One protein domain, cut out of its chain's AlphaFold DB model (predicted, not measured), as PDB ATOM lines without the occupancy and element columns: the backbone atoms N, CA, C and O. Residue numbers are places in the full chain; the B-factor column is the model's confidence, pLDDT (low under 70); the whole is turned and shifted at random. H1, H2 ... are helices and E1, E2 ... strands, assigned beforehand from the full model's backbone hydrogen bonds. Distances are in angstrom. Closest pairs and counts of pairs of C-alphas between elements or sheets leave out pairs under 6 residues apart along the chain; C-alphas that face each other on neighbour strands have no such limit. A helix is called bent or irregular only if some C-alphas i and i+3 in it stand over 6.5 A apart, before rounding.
ATOM      1  N   TYR A 239     -12.098  24.912  37.511       84.12
ATOM      2  CA  TYR A 239     -11.247  25.424  36.431       84.12
ATOM      3  C   TYR A 239     -10.014  24.544  36.159       84.12
ATOM      4  O   TYR A 239      -9.699  24.250  35.001       84.12
ATOM      5  N   VAL A 240      -9.333  24.089  37.217       85.12
ATOM      6  CA  VAL A 240      -8.164  23.197  37.115       85.12
ATOM      7  C   VAL A 240      -8.581  21.882  36.465       85.12
ATOM      8  O   VAL A 240      -7.953  21.422  35.511       85.12
ATOM      9  N   TYR A 241      -9.692  21.308  36.926       91.00
ATOM     10  CA  TYR A 241     -10.215  20.060  36.383       91.00
ATOM     11  C   TYR A 241     -10.740  20.203  34.964       91.00
ATOM     12  O   TYR A 241     -10.456  19.356  34.128       91.00
ATOM     13  N   PHE A 242     -11.408  21.307  34.647       89.75
ATOM     14  CA  PHE A 242     -11.800  21.603  33.279       89.75
ATOM     15  C   PHE A 242     -10.588  21.668  32.334       89.75
ATOM     16  O   PHE A 242     -10.629  21.097  31.247       89.75
ATOM     17  N   SER A 243      -9.484  22.291  32.760       86.38
ATOM     18  CA  SER A 243      -8.247  22.336  31.967       86.38
ATOM     19  C   SER A 243      -7.667  20.938  31.721       86.38
ATOM     20  O   SER A 243      -7.181  20.653  30.628       86.38
ATOM     21  N   ARG A 244      -7.777  20.031  32.699       89.62
ATOM     22  CA  ARG A 244      -7.374  18.624  32.542       89.62
ATOM     23  C   ARG A 244      -8.296  17.859  31.605       89.62
ATOM     24  O   ARG A 244      -7.798  17.109  30.772       89.62
ATOM     25  N   ILE A 245      -9.609  18.083  31.687       92.88
ATOM     26  CA  ILE A 245     -10.569  17.511  30.733       92.88
ATOM     27  C   ILE A 245     -10.204  17.951  29.317       92.88
ATOM     28  O   ILE A 245     -10.112  17.115  28.427       92.88
ATOM     29  N   ALA A 246      -9.935  19.242  29.120       90.81
ATOM     30  CA  ALA A 246      -9.567  19.794  27.823       90.81
ATOM     31  C   ALA A 246      -8.313  19.135  27.226       90.81
ATOM     32  O   ALA A 246      -8.284  18.837  26.035       90.81
ATOM     33  N   GLN A 247      -7.289  18.896  28.050       89.75
ATOM     34  CA  GLN A 247      -6.031  18.271  27.627       89.75
ATOM     35  C   GLN A 247      -6.167  16.773  27.322       89.75
ATOM     36  O   GLN A 247      -5.386  16.253  26.535       89.75
ATOM     37  N   ASN A 248      -7.148  16.094  27.923       93.38
ATOM     38  CA  ASN A 248      -7.325  14.639  27.835       93.38
ATOM     39  C   ASN A 248      -8.681  14.258  27.209       93.38
ATOM     40  O   ASN A 248      -9.194  13.163  27.435       93.38
ATOM     41  N   TRP A 249      -9.301  15.168  26.446       94.62
ATOM     42  CA  TRP A 249     -10.670  14.982  25.955       94.62
ATOM     43  C   TRP A 249     -10.811  13.761  25.044       94.62
ATOM     44  O   TRP A 249     -11.832  13.081  25.092       94.62
ATOM     45  N   GLU A 250      -9.794  13.454  24.237       93.62
ATOM     46  CA  GLU A 250      -9.788  12.264  23.381       93.62
ATOM     47  C   GLU A 250     -10.001  10.986  24.201       93.62
ATOM     48  O   GLU A 250     -10.895  10.199  23.899       93.62
ATOM     49  N   GLU A 251      -9.261  10.807  25.293       94.56
ATOM     50  CA  GLU A 251      -9.404   9.642  26.167       94.56
ATOM     51  C   GLU A 251     -10.731   9.668  26.932       94.56
ATOM     52  O   GLU A 251     -11.456   8.674  26.967       94.56
ATOM     53  N   ILE A 252     -11.089  10.825  27.496       94.62
ATOM     54  CA  ILE A 252     -12.303  10.995  28.306       94.62
ATOM     55  C   ILE A 252     -13.569  10.753  27.478       94.62
ATOM     56  O   ILE A 252     -14.496  10.092  27.943       94.62
ATOM     57  N   SER A 253     -13.619  11.257  26.244       92.25
ATOM     58  CA  SER A 253     -14.775  11.091  25.353       92.25
ATOM     59  C   SER A 253     -14.999   9.640  24.920       92.25
ATOM     60  O   SER A 253     -16.132   9.259  24.623       92.25
ATOM     61  N   ASN A 254     -13.954   8.807  24.961       93.56
ATOM     62  CA  ASN A 254     -14.029   7.374  24.684       93.56
ATOM     63  C   ASN A 254     -14.473   6.532  25.896       93.56
ATOM     64  O   ASN A 254     -14.695   5.329  25.756       93.56
ATOM     65  N   LEU A 255     -14.679   7.132  27.076       93.69
ATOM     66  CA  LEU A 255     -15.270   6.461  28.243       93.69
ATOM     67  C   LEU A 255     -16.796   6.335  28.089       93.69
ATOM     68  O   LEU A 255     -17.559   6.849  28.905       93.69
ATOM     69  N   THR A 256     -17.260   5.669  27.030       92.25
ATOM     70  CA  THR A 256     -18.667   5.686  26.594       92.25
ATOM     71  C   THR A 256     -19.649   5.267  27.691       92.25
ATOM     72  O   THR A 256     -20.657   5.940  27.886       92.25
ATOM     73  N   GLU A 257     -19.357   4.205  28.446       93.25
ATOM     74  CA  GLU A 257     -20.217   3.758  29.557       93.25
ATOM     75  C   GLU A 257     -20.329   4.817  30.661       93.25
ATOM     76  O   GLU A 257     -21.424   5.104  31.144       93.25
ATOM     77  N   ALA A 258     -19.205   5.439  31.023       92.62
ATOM     78  CA  ALA A 258     -19.165   6.488  32.032       92.62
ATOM     79  C   ALA A 258     -19.906   7.746  31.562       92.62
ATOM     80  O   ALA A 258     -20.731   8.284  32.295       92.62
ATOM     81  N   VAL A 259     -19.660   8.194  30.328       94.38
ATOM     82  CA  VAL A 259     -20.326   9.368  29.747       94.38
ATOM     83  C   VAL A 259     -21.837   9.146  29.643       94.38
ATOM     84  O   VAL A 259     -22.599  10.041  30.005       94.38
ATOM     85  N   ASN A 260     -22.282   7.956  29.231       94.81
ATOM     86  CA  ASN A 260     -23.705   7.615  29.196       94.81
ATOM     87  C   ASN A 260     -24.317   7.595  30.600       94.81
ATOM     88  O   ASN A 260     -25.356   8.210  30.807       94.81
ATOM     89  N   SER A 261     -23.640   6.993  31.585       93.94
ATOM     90  CA  SER A 261     -24.102   7.023  32.978       93.94
ATOM     91  C   SER A 261     -24.236   8.451  33.513       93.94
ATOM     92  O   SER A 261     -25.164   8.725  34.271       93.94
ATOM     93  N   ILE A 262     -23.336   9.362  33.132       94.44
ATOM     94  CA  ILE A 262     -23.437  10.779  33.499       94.44
ATOM     95  C   ILE A 262     -24.664  11.405  32.836       94.44
ATOM     96  O   ILE A 262     -25.434  12.082  33.508       94.44
ATOM     97  N   LEU A 263     -24.870  11.183  31.536       94.69
ATOM     98  CA  LEU A 263     -26.026  11.714  30.809       94.69
ATOM     99  C   LEU A 263     -27.353  11.204  31.379       94.69
ATOM    100  O   LEU A 263     -28.276  12.002  31.532       94.69
ATOM    101  N   ASP A 264     -27.440   9.925  31.742       93.12
ATOM    102  CA  ASP A 264     -28.618   9.341  32.391       93.12
ATOM    103  C   ASP A 264     -28.925  10.056  33.713       93.12
ATOM    104  O   ASP A 264     -30.042  10.534  33.912       93.12
ATOM    105  N   GLU A 265     -27.913  10.238  34.567       91.69
ATOM    106  CA  GLU A 265     -28.043  10.978  35.827       91.69
ATOM    107  C   GLU A 265     -28.487  12.433  35.585       91.69
ATOM    108  O   GLU A 265     -29.396  12.915  36.258       91.69
ATOM    109  N   LEU A 266     -27.907  13.131  34.598       91.44
ATOM    110  CA  LEU A 266     -28.319  14.494  34.225       91.44
ATOM    111  C   LEU A 266     -29.769  14.548  33.728       91.44
ATOM    112  O   LEU A 266     -30.487  15.503  34.022       91.44
ATOM    113  N   ASN A 267     -30.197  13.537  32.977       92.75
ATOM    114  CA  ASN A 267     -31.538  13.430  32.412       92.75
ATOM    115  C   ASN A 267     -32.601  13.096  33.466       92.75
ATOM    116  O   ASN A 267     -33.780  13.370  33.232       92.75
ATOM    117  N   GLU A 268     -32.219  12.496  34.593       89.69
ATOM    118  CA  GLU A 268     -33.092  12.312  35.758       89.69
ATOM    119  C   GLU A 268     -33.304  13.621  36.526       89.69
ATOM    120  O   GLU A 268     -34.374  13.833  37.097       89.69
ATOM    121  N   ILE A 269     -32.302  14.508  36.523       86.38
ATOM    122  CA  ILE A 269     -32.323  15.773  37.272       86.38
ATOM    123  C   ILE A 269     -32.644  17.019  36.452       86.38
ATOM    124  O   ILE A 269     -32.760  18.106  37.021       86.38
ATOM    125  N   SER A 270     -32.816  16.876  35.141       86.62
ATOM    126  CA  SER A 270     -33.181  17.958  34.228       86.62
ATOM    127  C   SER A 270     -34.573  17.754  33.638       86.62
ATOM    128  O   SER A 270     -35.000  16.637  33.351       86.62
ATOM    129  N   ASN A 271     -35.259  18.868  33.376       85.56
ATOM    130  CA  ASN A 271     -36.466  18.880  32.544       85.56
ATOM    131  C   ASN A 271     -36.140  18.719  31.047       85.56
ATOM    132  O   ASN A 271     -37.039  18.508  30.235       85.56
ATOM    133  N   GLU A 272     -34.869  18.855  30.670       89.69
ATOM    134  CA  GLU A 272     -34.381  18.609  29.319       89.69
ATOM    135  C   GLU A 272     -33.710  17.236  29.216       89.69
ATOM    136  O   GLU A 272     -33.278  16.657  30.212       89.69
ATOM    137  N   LYS A 273     -33.601  16.730  27.986       93.69
ATOM    138  CA  LYS A 273     -32.915  15.476  27.677       93.69
ATOM    139  C   LYS A 273     -31.680  15.734  26.827       93.69
ATOM    140  O   LYS A 273     -31.748  16.439  25.816       93.69
ATOM    141  N   TYR A 274     -30.570  15.153  27.260       95.12
ATOM    142  CA  TYR A 274     -29.241  15.262  26.683       95.12
ATOM    143  C   TYR A 274     -28.773  13.889  26.194       95.12
ATOM    144  O   TYR A 274     -28.916  12.889  26.894       95.12
ATOM    145  N   GLN A 275     -28.200  13.858  24.993       94.38
ATOM    146  CA  GLN A 275     -27.745  12.642  24.313       94.38
ATOM    147  C   GLN A 275     -26.227  12.521  24.248       94.38
ATOM    148  O   GLN A 275     -25.709  11.413  24.172       94.38
ATOM    149  N   PHE A 276     -25.512  13.648  24.228       94.00
ATOM    150  CA  PHE A 276     -24.057  13.662  24.092       94.00
ATOM    151  C   PHE A 276     -23.443  14.798  24.898       94.00
ATOM    152  O   PHE A 276     -24.046  15.865  25.045       94.00
ATOM    153  N   ILE A 277     -22.205  14.577  25.333       95.19
ATOM    154  CA  ILE A 277     -21.298  15.625  25.791       95.19
ATOM    155  C   ILE A 277     -20.258  15.826  24.690       95.19
ATOM    156  O   ILE A 277     -19.619  14.866  24.265       95.19
ATOM    157  N   THR A 278     -20.093  17.055  24.213       94.00
ATOM    158  CA  THR A 278     -19.092  17.397  23.196       94.00
ATOM    159  C   THR A 278     -18.156  18.484  23.702       94.00
ATOM    160  O   THR A 278     -18.505  19.257  24.594       94.00
ATOM    161  N   PHE A 279     -16.953  18.541  23.135       94.19
ATOM    162  CA  PHE A 279     -15.969  19.579  23.417       94.19
ATOM    163  C   PHE A 279     -15.728  20.382  22.143       94.19
ATOM    164  O   PHE A 279     -15.269  19.843  21.136       94.19
ATOM    165  N   GLU A 280     -16.138  21.647  22.160       91.88
ATOM    166  CA  GLU A 280     -16.233  22.481  20.964       91.88
ATOM    167  C   GLU A 280     -15.783  23.923  21.250       91.88
ATOM    168  O   GLU A 280     -15.957  24.427  22.366       91.88
ATOM    169  N   PRO A 281     -15.245  24.641  20.248       90.62
ATOM    170  CA  PRO A 281     -14.841  26.028  20.421       90.62
ATOM    171  C   PRO A 281     -16.049  26.973  20.499       90.62
ATOM    172  O   PRO A 281     -16.870  27.049  19.587       90.62
ATOM    173  N   PHE A 282     -16.087  27.802  21.538       87.38
ATOM    174  CA  PHE A 282     -16.967  28.959  21.664       87.38
ATOM    175  C   PHE A 282     -16.140  30.245  21.632       87.38
ATOM    176  O   PHE A 282     -15.368  30.525  22.548       87.38
ATOM    177  N   ARG A 283     -16.290  31.047  20.569       89.19
ATOM    178  CA  ARG A 283     -15.511  32.289  20.363       89.19
ATOM    179  C   ARG A 283     -13.990  32.082  20.495       89.19
ATOM    180  O   ARG A 283     -13.286  32.931  21.028       89.19
ATOM    181  N   GLY A 284     -13.497  30.941  20.012       84.06
ATOM    182  CA  GLY A 284     -12.077  30.575  20.050       84.06
ATOM    183  C   GLY A 284     -11.611  29.898  21.344       84.06
ATOM    184  O   GLY A 284     -10.461  29.476  21.404       84.06
ATOM    185  N   ILE A 285     -12.478  29.744  22.349       82.31
ATOM    186  CA  ILE A 285     -12.164  29.059  23.611       82.31
ATOM    187  C   ILE A 285     -12.893  27.718  23.637       82.31
ATOM    188  O   ILE A 285     -14.110  27.676  23.475       82.31
ATOM    189  N   GLN A 286     -12.167  26.622  23.840       85.25
ATOM    190  CA  GLN A 286     -12.777  25.296  23.933       85.25
ATOM    191  C   GLN A 286     -13.668  25.177  25.177       85.25
ATOM    192  O   GLN A 286     -13.291  25.610  26.267       85.25
ATOM    193  N   THR A 287     -14.860  24.607  25.013       90.62
ATOM    194  CA  THR A 287     -15.841  24.429  26.087       90.62
ATOM    195  C   THR A 287     -16.662  23.158  25.915       90.62
ATOM    196  O   THR A 287     -16.709  22.579  24.832       90.62
ATOM    197  N   LEU A 288     -17.296  22.710  26.998       93.75
ATOM    198  CA  LEU A 288     -18.181  21.549  26.978       93.75
ATOM    199  C   LEU A 288     -19.601  21.969  26.596       93.75
ATOM    200  O   LEU A 288     -20.142  22.955  27.112       93.75
ATOM    201  N   TYR A 289     -20.216  21.177  25.732       95.12
ATOM    202  CA  TYR A 289     -21.599  21.303  25.304       95.12
ATOM    203  C   TYR A 289     -22.375  20.041  25.651       95.12
ATOM    204  O   TYR A 289     -21.854  18.931  25.559       95.12
ATOM    205  N   LEU A 290     -23.645  20.222  26.003       95.38
ATOM    206  CA  LEU A 290     -24.630  19.153  26.010       95.38
ATOM    207  C   LEU A 290     -25.439  19.235  24.716       95.38
ATOM    208  O   LEU A 290     -25.960  20.298  24.355       95.38
ATOM    209  N   VAL A 291     -25.538  18.113  24.009       95.81
ATOM    210  CA  VAL A 291     -26.381  17.981  22.818       95.81
ATOM    211  C   VAL A 291     -27.730  17.438  23.252       95.81
ATOM    212  O   VAL A 291     -27.811  16.347  23.811       95.81
ATOM    213  N   LYS A 292     -28.789  18.197  22.992       94.88
ATOM    214  CA  LYS A 292     -30.164  17.843  23.343       94.88
ATOM    215  C   LYS A 292     -30.772  16.828  22.373       94.88
ATOM    216  O   LYS A 292     -30.277  16.640  21.261       94.88
ATOM    217  N   ASP A 293     -31.912  16.254  22.752       93.38
ATOM    218  CA  ASP A 293     -32.722  15.394  21.871       93.38
ATOM    219  C   ASP A 293     -33.119  16.078  20.551       93.38
ATOM    220  O   ASP A 293     -33.077  15.455  19.488       93.38
ATOM    221  N   ASP A 294     -33.420  17.383  20.594       93.69
ATOM    222  CA  ASP A 294     -33.725  18.212  19.414       93.69
ATOM    223  C   ASP A 294     -32.475  18.615  18.604       93.69
ATOM    224  O   ASP A 294     -32.554  19.449  17.702       93.69
ATOM    225  N   LYS A 295     -31.319  18.014  18.919       93.06
ATOM    226  CA  LYS A 295     -30.000  18.213  18.296       93.06
ATOM    227  C   LYS A 295     -29.404  19.605  18.480       93.06
ATOM    228  O   LYS A 295     -28.306  19.866  17.981       93.06
ATOM    229  N   LYS A 296     -30.069  20.493  19.225       94.31
ATOM    230  CA  LYS A 296     -29.472  21.765  19.627       94.31
ATOM    231  C   LYS A 296     -28.389  21.525  20.665       94.31
ATOM    232  O   LYS A 296     -28.430  20.567  21.435       94.31
ATOM    233  N   ARG A 297     -27.420  22.432  20.684       93.56
ATOM    234  CA  ARG A 297     -26.298  22.406  21.618       93.56
ATOM    235  C   ARG A 297     -26.461  23.541  22.608       93.56
ATOM    236  O   ARG A 297     -26.747  24.670  22.209       93.56
ATOM    237  N   VAL A 298     -26.252  23.244  23.880       94.56
ATOM    238  CA  VAL A 298     -26.202  24.236  24.954       94.56
ATOM    239  C   VAL A 298     -24.867  24.092  25.668       94.56
ATOM    240  O   VAL A 298     -24.425  22.975  25.935       94.56
ATOM    241  N   ARG A 299     -24.174  25.206  25.925       93.38
ATOM    242  CA  ARG A 299     -22.922  25.151  26.691       93.38
ATOM    243  C   ARG A 299     -23.251  24.672  28.089       93.38
ATOM    244  O   ARG A 299     -24.223  25.140  28.674       93.38
ATOM    245  N   ILE A 300     -22.413  23.820  28.662       90.81
ATOM    246  CA  ILE A 300     -22.663  23.309  30.011       90.81
ATOM    247  C   ILE A 300     -22.766  24.440  31.048       90.81
ATOM    248  O   ILE A 300     -23.576  24.379  31.967       90.81
ATOM    249  N   ALA A 301     -21.995  25.513  30.847       86.38
ATOM    250  CA  ALA A 301     -22.026  26.711  31.681       86.38
ATOM    251  C   ALA A 301     -23.351  27.493  31.591       86.38
ATOM    252  O   ALA A 301     -23.666  28.240  32.510       86.38
ATOM    253  N   ASP A 302     -24.126  27.317  30.515       90.56
ATOM    254  CA  ASP A 302     -25.422  27.981  30.319       90.56
ATOM    255  C   ASP A 302     -26.599  27.158  30.868       90.56
ATOM    256  O   ASP A 302     -27.694  27.691  31.018       90.56
ATOM    257  N   VAL A 303     -26.394  25.868  31.165       88.69
ATOM    258  CA  VAL A 303     -27.435  24.988  31.732       88.69
ATOM    259  C   VAL A 303     -27.626  25.263  33.222       88.69
ATOM    260  O   VAL A 303     -28.748  25.302  33.719       88.69
ATOM    261  N   GLY A 304     -26.523  25.471  33.936       87.25
ATOM    262  CA  GLY A 304     -26.520  25.779  35.360       87.25
ATOM    263  C   GLY A 304     -25.198  25.399  36.014       87.25
ATOM    264  O   GLY A 304     -24.572  24.400  35.654       87.25
ATOM    265  N   GLU A 305     -24.773  26.181  37.006       86.81
ATOM    266  CA  GLU A 305     -23.458  25.993  37.633       86.81
ATOM    267  C   GLU A 305     -23.348  24.637  38.356       86.81
ATOM    268  O   GLU A 305     -22.334  23.957  38.217       86.81
ATOM    269  N   GLY A 306     -24.410  24.175  39.029       87.75
ATOM    270  CA  GLY A 306     -24.436  22.853  39.668       87.75
ATOM    271  C   GLY A 306     -24.242  21.695  38.680       87.75
ATOM    272  O   GLY A 306     -23.473  20.775  38.951       87.75
ATOM    273  N   PHE A 307     -24.850  21.771  37.489       88.56
ATOM    274  CA  PHE A 307     -24.674  20.767  36.428       88.56
ATOM    275  C   PHE A 307     -23.234  20.732  35.931       88.56
ATOM    276  O   PHE A 307     -22.629  19.667  35.832       88.56
ATOM    277  N   LYS A 308     -22.664  21.906  35.649       90.88
ATOM    278  CA  LYS A 308     -21.269  22.038  35.227       90.88
ATOM    279  C   LYS A 308     -20.314  21.429  36.251       90.88
ATOM    280  O   LYS A 308     -19.456  20.634  35.875       90.88
TER     281      LYS A 308
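AT A GLANCE: This is residues 239 to 308 of the 411 residues of an uncharacterized protein of Metallosphaera sedula (UniProt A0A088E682). A small three-stranded sheet, made mostly of the long hairpin E1 and E2 with E1 bent, has the helices H1, H2 and H3 strung in an arc beside it, H1 nearest to E2 at Gln 286 and H2 and H3 next to E1, while short E3 at the sheet's other edge leads into the small helices H4 and H5, of which H5 comes back close to H3. The printed part has 70 residues, with H1, H2, H3, E1, E2, E3, H4 and H5 in that order. The antiparallel sheet, order E1, E2, E3, is a meander, each strand the antiparallel neighbour of the one before; the class is mixed, helices and strands. The whole is compact, radius of gyration of the C-alphas 11.8 A, spanning 29 by 27 by 22 A.

HOW THE PARTS SIT: H1, residues 239 to 247, and H2, residues 249 to 253, are close but not clearly touching; their closest C-alphas, Ile 245 and Ile 252, are 7.2 A apart. H3, residues 256 to 269, only grazes the sheet; its closest C-alpha pair with E1, residues 274 to 282, is Leu 263 and Tyr 274, 6.3 A. E1 bends by 68 degrees at residue 279. E1 and E2, residues 285 to 292, form a hairpin, with N 278 and O 289 at 2.9 A. E2 and E3, residues 297 to 299, form another, with N 290 and O 298 at 2.9 A. H4, residues 300 to 303, is on the sheet at a height of 4.6 A, over none of its strands. H5, residues 305 to 308, is not on it. H4 and H5 only just touch, only at the corner, with 3 pairs of C-alphas within 8 A; the closest are Ile 300 and Lys 308, 5.5 A. Every O i to N i+4 pair is within hydrogen-bond range in H1, H2 and H3; H4 and H5 are too short for one.

IN THESE COORDINATES: H1 begins at C-alpha 239, (-11.247, 25.424, 36.431), and is 12.5 A long; H3 measures 20.1 A, E1 19.1 A and E2 21.2 A. H5 ends at C-alpha 308, (-21.269, 22.038, 35.227).

THE WHOLE: The C-alphas of Glu 268 and Gly 284, the two farthest apart, are 32.0 A apart. The printed part has no cut, its links are tight, and no printed residue is under 70 in pLDDT.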